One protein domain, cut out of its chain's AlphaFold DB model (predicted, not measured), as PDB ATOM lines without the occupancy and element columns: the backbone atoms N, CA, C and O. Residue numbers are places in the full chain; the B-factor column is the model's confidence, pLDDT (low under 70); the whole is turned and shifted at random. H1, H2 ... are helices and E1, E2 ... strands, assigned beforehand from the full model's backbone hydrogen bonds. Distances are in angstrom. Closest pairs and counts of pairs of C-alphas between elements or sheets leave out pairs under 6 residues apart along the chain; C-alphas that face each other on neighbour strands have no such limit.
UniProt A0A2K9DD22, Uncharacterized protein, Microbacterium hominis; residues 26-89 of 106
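What this domain is: This is residues 26 to 89 of the 106 residues of an uncharacterized protein of Microbacterium hominis (UniProt A0A2K9DD22). There is little regular structure: a small hairpin, E1 and E2, and a helix, H1, at one end of the domain, joined by a long loop, with residues 87 to 88 folded back beside E2. The printed part has 64 residues in the order H1, E1, E2, an antiparallel sheet E1 - E2, and mixed class, with 20 residues in named elements. It is compact, radius of gyration of the C-alphas 12.1 A, spanning 30 by 24 by 24 A.

How they stand to each other: Look at the hairpin of E1, residues 61 to 64, and E2, residues 68 to 71: N 62 and O 70 are within hydrogen-bond range at 2.8 A. H1, residues 26 to 37, is apart from E2; its O i to N i+4 pairs are all within hydrogen-bond range.

Where its parts are: Find C-alpha 26 at (137.981, 45.052, -23.757); H1 runs 16.5 A from there. E1 spans 9.6 A; E2 spans 10.3 A to C-alpha 71 at (132.917, 45.839, -0.633).

The domain as a whole: The printed part has no cut. The link from H1 to E1 is long, 23 residues. Look for pLDDT under 70 at residue 26 and residues 73 to 86.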
ATOM      1  N   ILE A  26     137.263  43.831 -23.365       64.25
ATOM      2  CA  ILE A  26     137.981  45.052 -23.757       64.25
ATOM      3  C   ILE A  26     137.115  46.302 -23.540       64.25
ATOM      4  O   ILE A  26     137.559  47.235 -22.879       64.25
ATOM      5  N   GLN A  27     135.863  46.300 -24.007       73.38
ATOM      6  CA  GLN A  27     134.927  47.408 -23.796       73.38
ATOM      7  C   GLN A  27     134.648  47.631 -22.311       73.38
ATOM      8  O   GLN A  27     134.609  48.770 -21.863       73.38
ATOM      9  N   ARG A  28     134.521  46.561 -21.518       73.19
ATOM     10  CA  ARG A  28     134.292  46.708 -20.075       73.19
ATOM     11  C   ARG A  28     135.474  47.359 -19.361       73.19
ATOM     12  O   ARG A  28     135.260  48.225 -18.526       73.19
ATOM     13  N   ARG A  29     136.708  47.015 -19.745       77.69
ATOM     14  CA  ARG A  29     137.914  47.677 -19.229       77.69
ATOM     15  C   ARG A  29     137.972  49.154 -19.623       77.69
ATOM     16  O   ARG A  29     138.347  49.967 -18.790       77.69
ATOM     17  N   LEU A  30     137.591  49.497 -20.856       81.81
ATOM     18  CA  LEU A  30     137.531  50.888 -21.321       81.81
ATOM     19  C   LEU A  30     136.462  51.695 -20.574       81.81
ATOM     20  O   LEU A  30     136.723  52.820 -20.168       81.81
ATOM     21  N   LEU A  31     135.286  51.110 -20.338       82.44
ATOM     22  CA  LEU A  31     134.221  51.734 -19.547       82.44
ATOM     23  C   LEU A  31     134.631  51.919 -18.086       82.44
ATOM     24  O   LEU A  31     134.370  52.968 -17.504       82.44
ATOM     25  N   ASP A  32     135.281  50.917 -17.496       82.94
ATOM     26  CA  ASP A  32     135.810  51.023 -16.140       82.94
ATOM     27  C   ASP A  32     136.873  52.125 -16.067       82.94
ATOM     28  O   ASP A  32     136.840  52.923 -15.138       82.94
ATOM     29  N   GLN A  33     137.758  52.227 -17.065       82.56
ATOM     30  CA  GLN A  33     138.754  53.295 -17.150       82.56
ATOM     31  C   GLN A  33     138.097  54.677 -17.272       82.56
ATOM     32  O   GLN A  33     138.424  55.561 -16.493       82.56
ATOM     33  N   ALA A  34     137.107  54.836 -18.152       85.69
ATOM     34  CA  ALA A  34     136.379  56.093 -18.310       85.69
ATOM     35  C   ALA A  34     135.658  56.521 -17.020       85.69
ATOM     36  O   ALA A  34     135.590  57.705 -16.705       85.69
ATOM     37  N   LEU A  35     135.134  55.565 -16.245       84.75
ATOM     38  CA  LEU A  35     134.549  55.849 -14.933       84.75
ATOM     39  C   LEU A  35     135.610  56.318 -13.941       84.75
ATOM     40  O   LEU A  35     135.369  57.277 -13.216       84.75
ATOM     41  N   LEU A  36     136.778  55.677 -13.936       84.12
ATOM     42  CA  LEU A  36     137.901  56.086 -13.098       84.12
ATOM     43  C   LEU A  36     138.403  57.487 -13.456       84.12
ATOM     44  O   LEU A  36     138.603  58.291 -12.549       84.12
ATOM     45  N   ASP A  37     138.520  57.793 -14.747       85.62
ATOM     46  CA  ASP A  37     138.896  59.119 -15.251       85.62
ATOM     47  C   ASP A  37     137.838  60.175 -14.889       85.62
ATOM     48  O   ASP A  37     138.172  61.305 -14.542       85.62
ATOM     49  N   ALA A  38     136.555  59.794 -14.872       85.88
ATOM     50  CA  ALA A  38     135.457  60.630 -14.388       85.88
ATOM     51  C   ALA A  38     135.400  60.756 -12.852       85.88
ATOM     52  O   ALA A  38     134.481  61.379 -12.318       85.88
ATOM     53  N   GLY A  39     136.334  60.147 -12.116       85.06
ATOM     54  CA  GLY A  39     136.344  60.188 -10.656       85.06
ATOM     55  C   GLY A  39     135.272  59.310 -10.010       85.06
ATOM     56  O   GLY A  39     134.883  59.559  -8.870       85.06
ATOM     57  N   VAL A  40     134.778  58.283 -10.704       85.69
ATOM     58  CA  VAL A  40     133.728  57.368 -10.242       85.69
ATOM     59  C   VAL A  40     134.263  55.944 -10.134       85.69
ATOM     60  O   VAL A  40     134.801  55.354 -11.066       85.69
ATOM     61  N   HIS A  41     134.038  55.321  -8.985       83.56
ATOM     62  CA  HIS A  41     134.428  53.944  -8.749       83.56
ATOM     63  C   HIS A  41     133.600  52.975  -9.627       83.56
ATOM     64  O   HIS A  41     132.371  52.929  -9.506       83.56
ATOM     65  N   PRO A  42     134.220  52.097 -10.440       79.25
ATOM     66  CA  PRO A  42     133.518  51.309 -11.454       79.25
ATOM     67  C   PRO A  42     132.479  50.334 -10.892       79.25
ATOM     68  O   PRO A  42     131.398  50.200 -11.474       79.25
ATOM     69  N   ALA A  43     132.754  49.707  -9.742       76.31
ATOM     70  CA  ALA A  43     131.798  48.797  -9.110       76.31
ATOM     71  C   ALA A  43     130.809  49.438  -8.132       76.31
ATOM     72  O   ALA A  43     129.631  49.119  -8.229       76.31
ATOM     73  N   THR A  44     131.215  50.320  -7.213       74.69
ATOM     74  CA  THR A  44     130.252  50.965  -6.296       74.69
ATOM     75  C   THR A  44     129.482  52.116  -6.944       74.69
ATOM     76  O   THR A  44     128.462  52.524  -6.402       74.69
ATOM     77  N   LYS A  45     129.945  52.643  -8.091       77.81
ATOM     78  CA  LYS A  45     129.444  53.878  -8.730       77.81
ATOM     79  C   LYS A  45     129.478  55.107  -7.810       77.81
ATOM     80  O   LYS A  45     128.795  56.089  -8.071       77.81
ATOM     81  N   MET A  46     130.273  55.042  -6.746       81.44
ATOM     82  CA  MET A  46     130.498  56.138  -5.808       81.44
ATOM     83  C   MET A  46     131.645  57.021  -6.306       81.44
ATOM     84  O   MET A  46     132.525  56.504  -6.995       81.44
ATOM     85  N   PRO A  47     131.694  58.308  -5.934       85.19
ATOM     86  CA  PRO A  47     132.857  59.140  -6.222       85.19
ATOM     87  C   PRO A  47     134.126  58.554  -5.585       85.19
ATOM     88  O   PRO A  47     134.065  57.882  -4.547       85.19
ATOM     89  N   LEU A  48     135.273  58.764  -6.227       85.75
ATOM     90  CA  LEU A  48     136.586  58.392  -5.707       85.75
ATOM     91  C   LEU A  48     136.987  59.330  -4.565       85.75
ATOM     92  O   LEU A  48     136.680  60.518  -4.590       85.75
ATOM     93  N   ALA A  49     137.691  58.800  -3.566       84.75
ATOM     94  CA  ALA A  49     138.153  59.581  -2.417       84.75
ATOM     95  C   ALA A  49     139.286  60.565  -2.766       84.75
ATOM     96  O   ALA A  49     139.567  61.465  -1.984       84.75
ATOM     97  N   GLY A  50     139.967  60.382  -3.906       81.69
ATOM     98  CA  GLY A  50     141.063  61.259  -4.340       81.69
ATOM     99  C   GLY A  50     142.312  61.212  -3.449       81.69
ATOM    100  O   GLY A  50     143.179  62.067  -3.563       81.69
ATOM    101  N   ASN A  51     142.425  60.214  -2.572       80.56
ATOM    102  CA  ASN A  51     143.486  60.090  -1.567       80.56
ATOM    103  C   ASN A  51     144.675  59.215  -2.015       80.56
ATOM    104  O   ASN A  51     145.498  58.834  -1.189       80.56
ATOM    105  N   GLY A  52     144.730  58.822  -3.292       81.44
ATOM    106  CA  GLY A  52     145.767  57.932  -3.833       81.44
ATOM    107  C   GLY A  52     145.726  56.486  -3.317       81.44
ATOM    108  O   GLY A  52     146.517  55.665  -3.773       81.44
ATOM    109  N   LYS A  53     144.805  56.146  -2.405       85.12
ATOM    110  CA  LYS A  53     144.659  54.789  -1.860       85.12
ATOM    111  C   LYS A  53     143.774  53.923  -2.752       85.12
ATOM    112  O   LYS A  53     143.020  54.415  -3.598       85.12
ATOM    113  N   THR A  54     143.846  52.610  -2.555       87.44
ATOM    114  CA  THR A  54     143.056  51.637  -3.317       87.44
ATOM    115  C   THR A  54     142.052  50.907  -2.435       87.44
ATOM    116  O   THR A  54     142.144  50.888  -1.211       87.44
ATOM    117  N   CYS A  55     141.079  50.245  -3.054       83.12
ATOM    118  CA  CYS A  55     140.174  49.336  -2.362       83.12
ATOM    119  C   CYS A  55     140.918  48.189  -1.661       83.12
ATOM    120  O   CYS A  55     140.370  47.631  -0.715       83.12
ATOM    121  N   GLY A  56     142.150  47.856  -2.071       81.19
ATOM    122  CA  GLY A  56     143.025  46.916  -1.362       81.19
ATOM    123  C   GLY A  56     143.323  47.317   0.085       81.19
ATOM    124  O   GLY A  56     143.364  46.445   0.960       81.19
ATOM    125  N   ASP A  57     143.431  48.622   0.328       82.75
ATOM    126  CA  ASP A  57     143.773  49.231   1.620       82.75
ATOM    127  C   ASP A  57     142.524  49.557   2.454       82.75
ATOM    128  O   ASP A  57     142.606  49.988   3.603       82.75
ATOM    129  N   CYS A  58     141.338  49.340   1.878       84.44
ATOM    130  CA  CYS A  58     140.065  49.647   2.509       84.44
ATOM    131  C   CYS A  58     139.706  48.582   3.558       84.44
ATOM    132  O   CYS A  58     139.649  47.385   3.262       84.44
ATOM    133  N   ALA A  59     139.381  49.013   4.776       82.69
ATOM    134  CA  ALA A  59     138.888  48.171   5.865       82.69
ATOM    135  C   ALA A  59     137.551  47.499   5.524       82.69
ATOM    136  O   ALA A  59     137.261  46.396   5.985       82.69
ATOM    137  N   MET A  60     136.764  48.119   4.642       79.19
ATOM    138  CA  MET A  60     135.501  47.556   4.169       79.19
ATOM    139  C   MET A  60     135.706  46.417   3.161       79.19
ATOM    140  O   MET A  60     134.748  45.711   2.857       79.19
ATOM    141  N   LEU A  61     136.912  46.198   2.625       81.75
ATOM    142  CA  LEU A  61     137.157  45.120   1.668       81.75
ATOM    143  C   LEU A  61     137.178  43.756   2.373       81.75
ATOM    144  O   LEU A  61     138.069  43.461   3.169       81.75
ATOM    145  N   ARG A  62     136.232  42.883   2.019       80.38
ATOM    146  CA  ARG A  62     136.110  41.523   2.559       80.38
ATOM    147  C   ARG A  62     136.408  40.482   1.487       80.38
ATOM    148  O   ARG A  62     135.974  40.619   0.347       80.38
ATOM    149  N   LEU A  63     137.128  39.425   1.852       80.25
ATOM    150  CA  LEU A  63     137.338  38.262   0.989       80.25
ATOM    151  C   LEU A  63     136.132  37.325   1.112       80.25
ATOM    152  O   LEU A  63     135.825  36.847   2.202       80.25
ATOM    153  N   LYS A  64     135.456  37.050  -0.001       73.31
ATOM    154  CA  LYS A  64     134.391  36.054  -0.111       73.31
ATOM    155  C   LYS A  64     134.916  34.834  -0.869       73.31
ATOM    156  O   LYS A  64     135.479  34.955  -1.954       73.31
ATOM    157  N   GLN A  65     134.724  33.653  -0.278       71.38
ATOM    158  CA  GLN A  65     135.078  32.355  -0.875       71.38
ATOM    159  C   GLN A  65     136.523  32.289  -1.408       71.38
ATOM    160  O   GLN A  65     136.760  31.824  -2.517       71.38
ATOM    161  N   SER A  66     137.485  32.800  -0.631       71.81
ATOM    162  CA  SER A  66     138.943  32.730  -0.865       71.81
ATOM    163  C   SER A  66     139.490  33.269  -2.199       71.81
ATOM    164  O   SER A  66     140.703  33.319  -2.370       71.81
ATOM    165  N   GLN A  67     138.642  33.704  -3.133       71.00
ATOM    166  CA  GLN A  67     139.044  34.111  -4.483       71.00
ATOM    167  C   GLN A  67     138.469  35.466  -4.912       71.00
ATOM    168  O   GLN A  67     139.021  36.103  -5.807       71.00
ATOM    169  N   TRP A  68     137.397  35.940  -4.272       73.44
ATOM    170  CA  TRP A  68     136.653  37.112  -4.731       73.44
ATOM    171  C   TRP A  68     136.590  38.150  -3.621       73.44
ATOM    172  O   TRP A  68     136.318  37.821  -2.471       73.44
ATOM    173  N   TRP A  69     136.848  39.414  -3.937       79.31
ATOM    174  CA  TRP A  69     136.753  40.492  -2.954       79.31
ATOM    175  C   TRP A  69     135.411  41.190  -3.099       79.31
ATOM    176  O   TRP A  69     134.916  41.361  -4.209       79.31
ATOM    177  N   LYS A  70     134.825  41.614  -1.987       79.31
ATOM    178  CA  LYS A  70     133.586  42.383  -1.952       79.31
ATOM    179  C   LYS A  70     133.750  43.615  -1.096       79.31
ATOM    180  O   LYS A  70     134.459  43.600  -0.092       79.31
ATOM    181  N   CYS A  71     133.069  44.680  -1.495       79.56
ATOM    182  CA  CYS A  71     132.917  45.839  -0.633       79.56
ATOM    183  C   CYS A  71     131.906  45.501   0.470       79.56
ATOM    184  O   CYS A  71     130.810  45.034   0.176       79.56
ATOM    185  N   GLY A  72     132.276  45.713   1.727       73.94
ATOM    186  CA  GLY A  72     131.403  45.542   2.888       73.94
ATOM    187  C   GLY A  72     130.427  46.699   3.082       73.94
ATOM    188  O   GLY A  72     129.505  46.585   3.887       73.94
ATOM    189  N   THR A  73     130.603  47.805   2.351       69.06
ATOM    190  CA  THR A  73     129.655  48.919   2.365       69.06
ATOM    191  C   THR A  73     128.346  48.454   1.725       69.06
ATOM    192  O   THR A  73     128.373  47.992   0.577       69.06
ATOM    193  N   PRO A  74     127.202  48.544   2.429       59.97
ATOM    194  CA  PRO A  74     125.912  48.220   1.841       59.97
ATOM    195  C   PRO A  74     125.659  49.168   0.664       59.97
ATOM    196  O   PRO A  74     125.565  50.379   0.838       59.97
ATOM    197  N   ASP A  75     125.606  48.619  -0.551       60.53
ATOM    198  CA  ASP A  75     125.203  49.373  -1.738       60.53
ATOM    199  C   ASP A  75     123.730  49.779  -1.532       60.53
ATOM    200  O   ASP A  75     122.896  48.887  -1.357       60.53
ATOM    201  N   PRO A  76     123.378  51.079  -1.537       54.91
ATOM    202  CA  PRO A  76     121.995  51.523  -1.348       54.91
ATOM    203  C   PRO A  76     121.048  51.010  -2.446       54.91
ATOM    204  O   PRO A  76     119.833  51.021  -2.269       54.91
ATOM    205  N   ARG A  77     121.583  50.529  -3.578       52.09
ATOM    206  CA  ARG A  77     120.826  49.852  -4.643       52.09
ATOM    207  C   ARG A  77     120.794  48.329  -4.487       52.09
ATOM    208  O   ARG A  77     120.078  47.657  -5.229       52.09
ATOM    209  N   SER A  78     121.568  47.759  -3.566       50.22
ATOM    210  CA  SER A  78     121.552  46.328  -3.277       50.22
ATOM    211  C   SER A  78     120.422  46.017  -2.304       50.22
ATOM    212  O   SER A  78     120.448  46.417  -1.145       50.22
ATOM    213  N   LYS A  79     119.443  45.231  -2.763       51.31
ATOM    214  CA  LYS A  79     118.358  44.693  -1.919       51.31
ATOM    215  C   LYS A  79     118.863  43.750  -0.816       51.31
ATOM    216  O   LYS A  79     118.096  43.336   0.048       51.31
ATOM    217  N   ASN A  80     120.150  43.403  -0.830       50.62
ATOM    218  CA  ASN A  80     120.755  42.558   0.183       50.62
ATOM    219  C   ASN A  80     121.326  43.440   1.299       50.62
ATOM    220  O   ASN A  80     122.489  43.837   1.264       50.62
ATOM    221  N   HIS A  81     120.527  43.660   2.344       51.84
ATOM    222  CA  HIS A  81     120.897  44.366   3.583       51.84
ATOM    223  C   HIS A  81     122.050  43.713   4.383       51.84
ATOM    224  O   HIS A  81     122.374  44.151   5.481       51.84
ATOM    225  N   ARG A  82     122.682  42.651   3.861       53.75
ATOM    226  CA  ARG A  82     123.730  41.868   4.537       53.75
ATOM    227  C   ARG A  82     125.162  42.348   4.260       53.75
ATOM    228  O   ARG A  82     126.105  41.638   4.591       53.75
ATOM    229  N   GLY A  83     125.347  43.517   3.641       51.69
ATOM    230  CA  GLY A  83     126.691  44.046   3.350       51.69
ATOM    231  C   GLY A  83     127.469  43.219   2.317       51.69
ATOM    232  O   GLY A  83     128.690  43.298   2.239       51.69
ATOM    233  N   ASP A  84     126.764  42.412   1.519       56.78
ATOM    234  CA  ASP A  84     127.321  41.715   0.361       56.78
ATOM    235  C   ASP A  84     127.380  42.700  -0.815       56.78
ATOM    236  O   ASP A  84     126.529  42.680  -1.709       56.78
ATOM    237  N   GLY A  85     128.358  43.606  -0.804       60.25
ATOM    238  CA  GLY A  85     128.573  44.520  -1.920       60.25
ATOM    239  C   GLY A  85     128.939  43.795  -3.220       60.25
ATOM    240  O   GLY A  85     129.124  42.569  -3.281       60.25
ATOM    241  N   ARG A  86     129.025  44.573  -4.303       66.06
ATOM    242  CA  ARG A  86     129.485  44.083  -5.612       66.06
ATOM    243  C   ARG A  86     130.917  43.562  -5.532       66.06
ATOM    244  O   ARG A  86     131.686  43.965  -4.658       66.06
ATOM    245  N   ASP A  87     131.249  42.683  -6.472       71.19
ATOM    246  CA  ASP A  87     132.603  42.168  -6.626       71.19
ATOM    247  C   ASP A  87     133.579  43.323  -6.887       71.19
ATOM    248  O   ASP A  87     133.302  44.243  -7.663       71.19
ATOM    249  N   MET A  88     134.706  43.280  -6.186       77.38
ATOM    250  CA  MET A  88     135.736  44.308  -6.139       77.38
ATOM    251  C   MET A  88     137.074  43.760  -6.612       77.38
ATOM    252  O   MET A  88     137.411  42.596  -6.393       77.38
ATOM    253  N   THR A  89     137.882  44.646  -7.189       80.00
ATOM    254  CA  THR A  89     139.298  44.389  -7.464       80.00
ATOM    255  C   THR A  89     140.149  45.236  -6.524       80.00
ATOM    256  O   THR A  89     139.918  46.438  -6.415       80.00
TER     257      THR A  89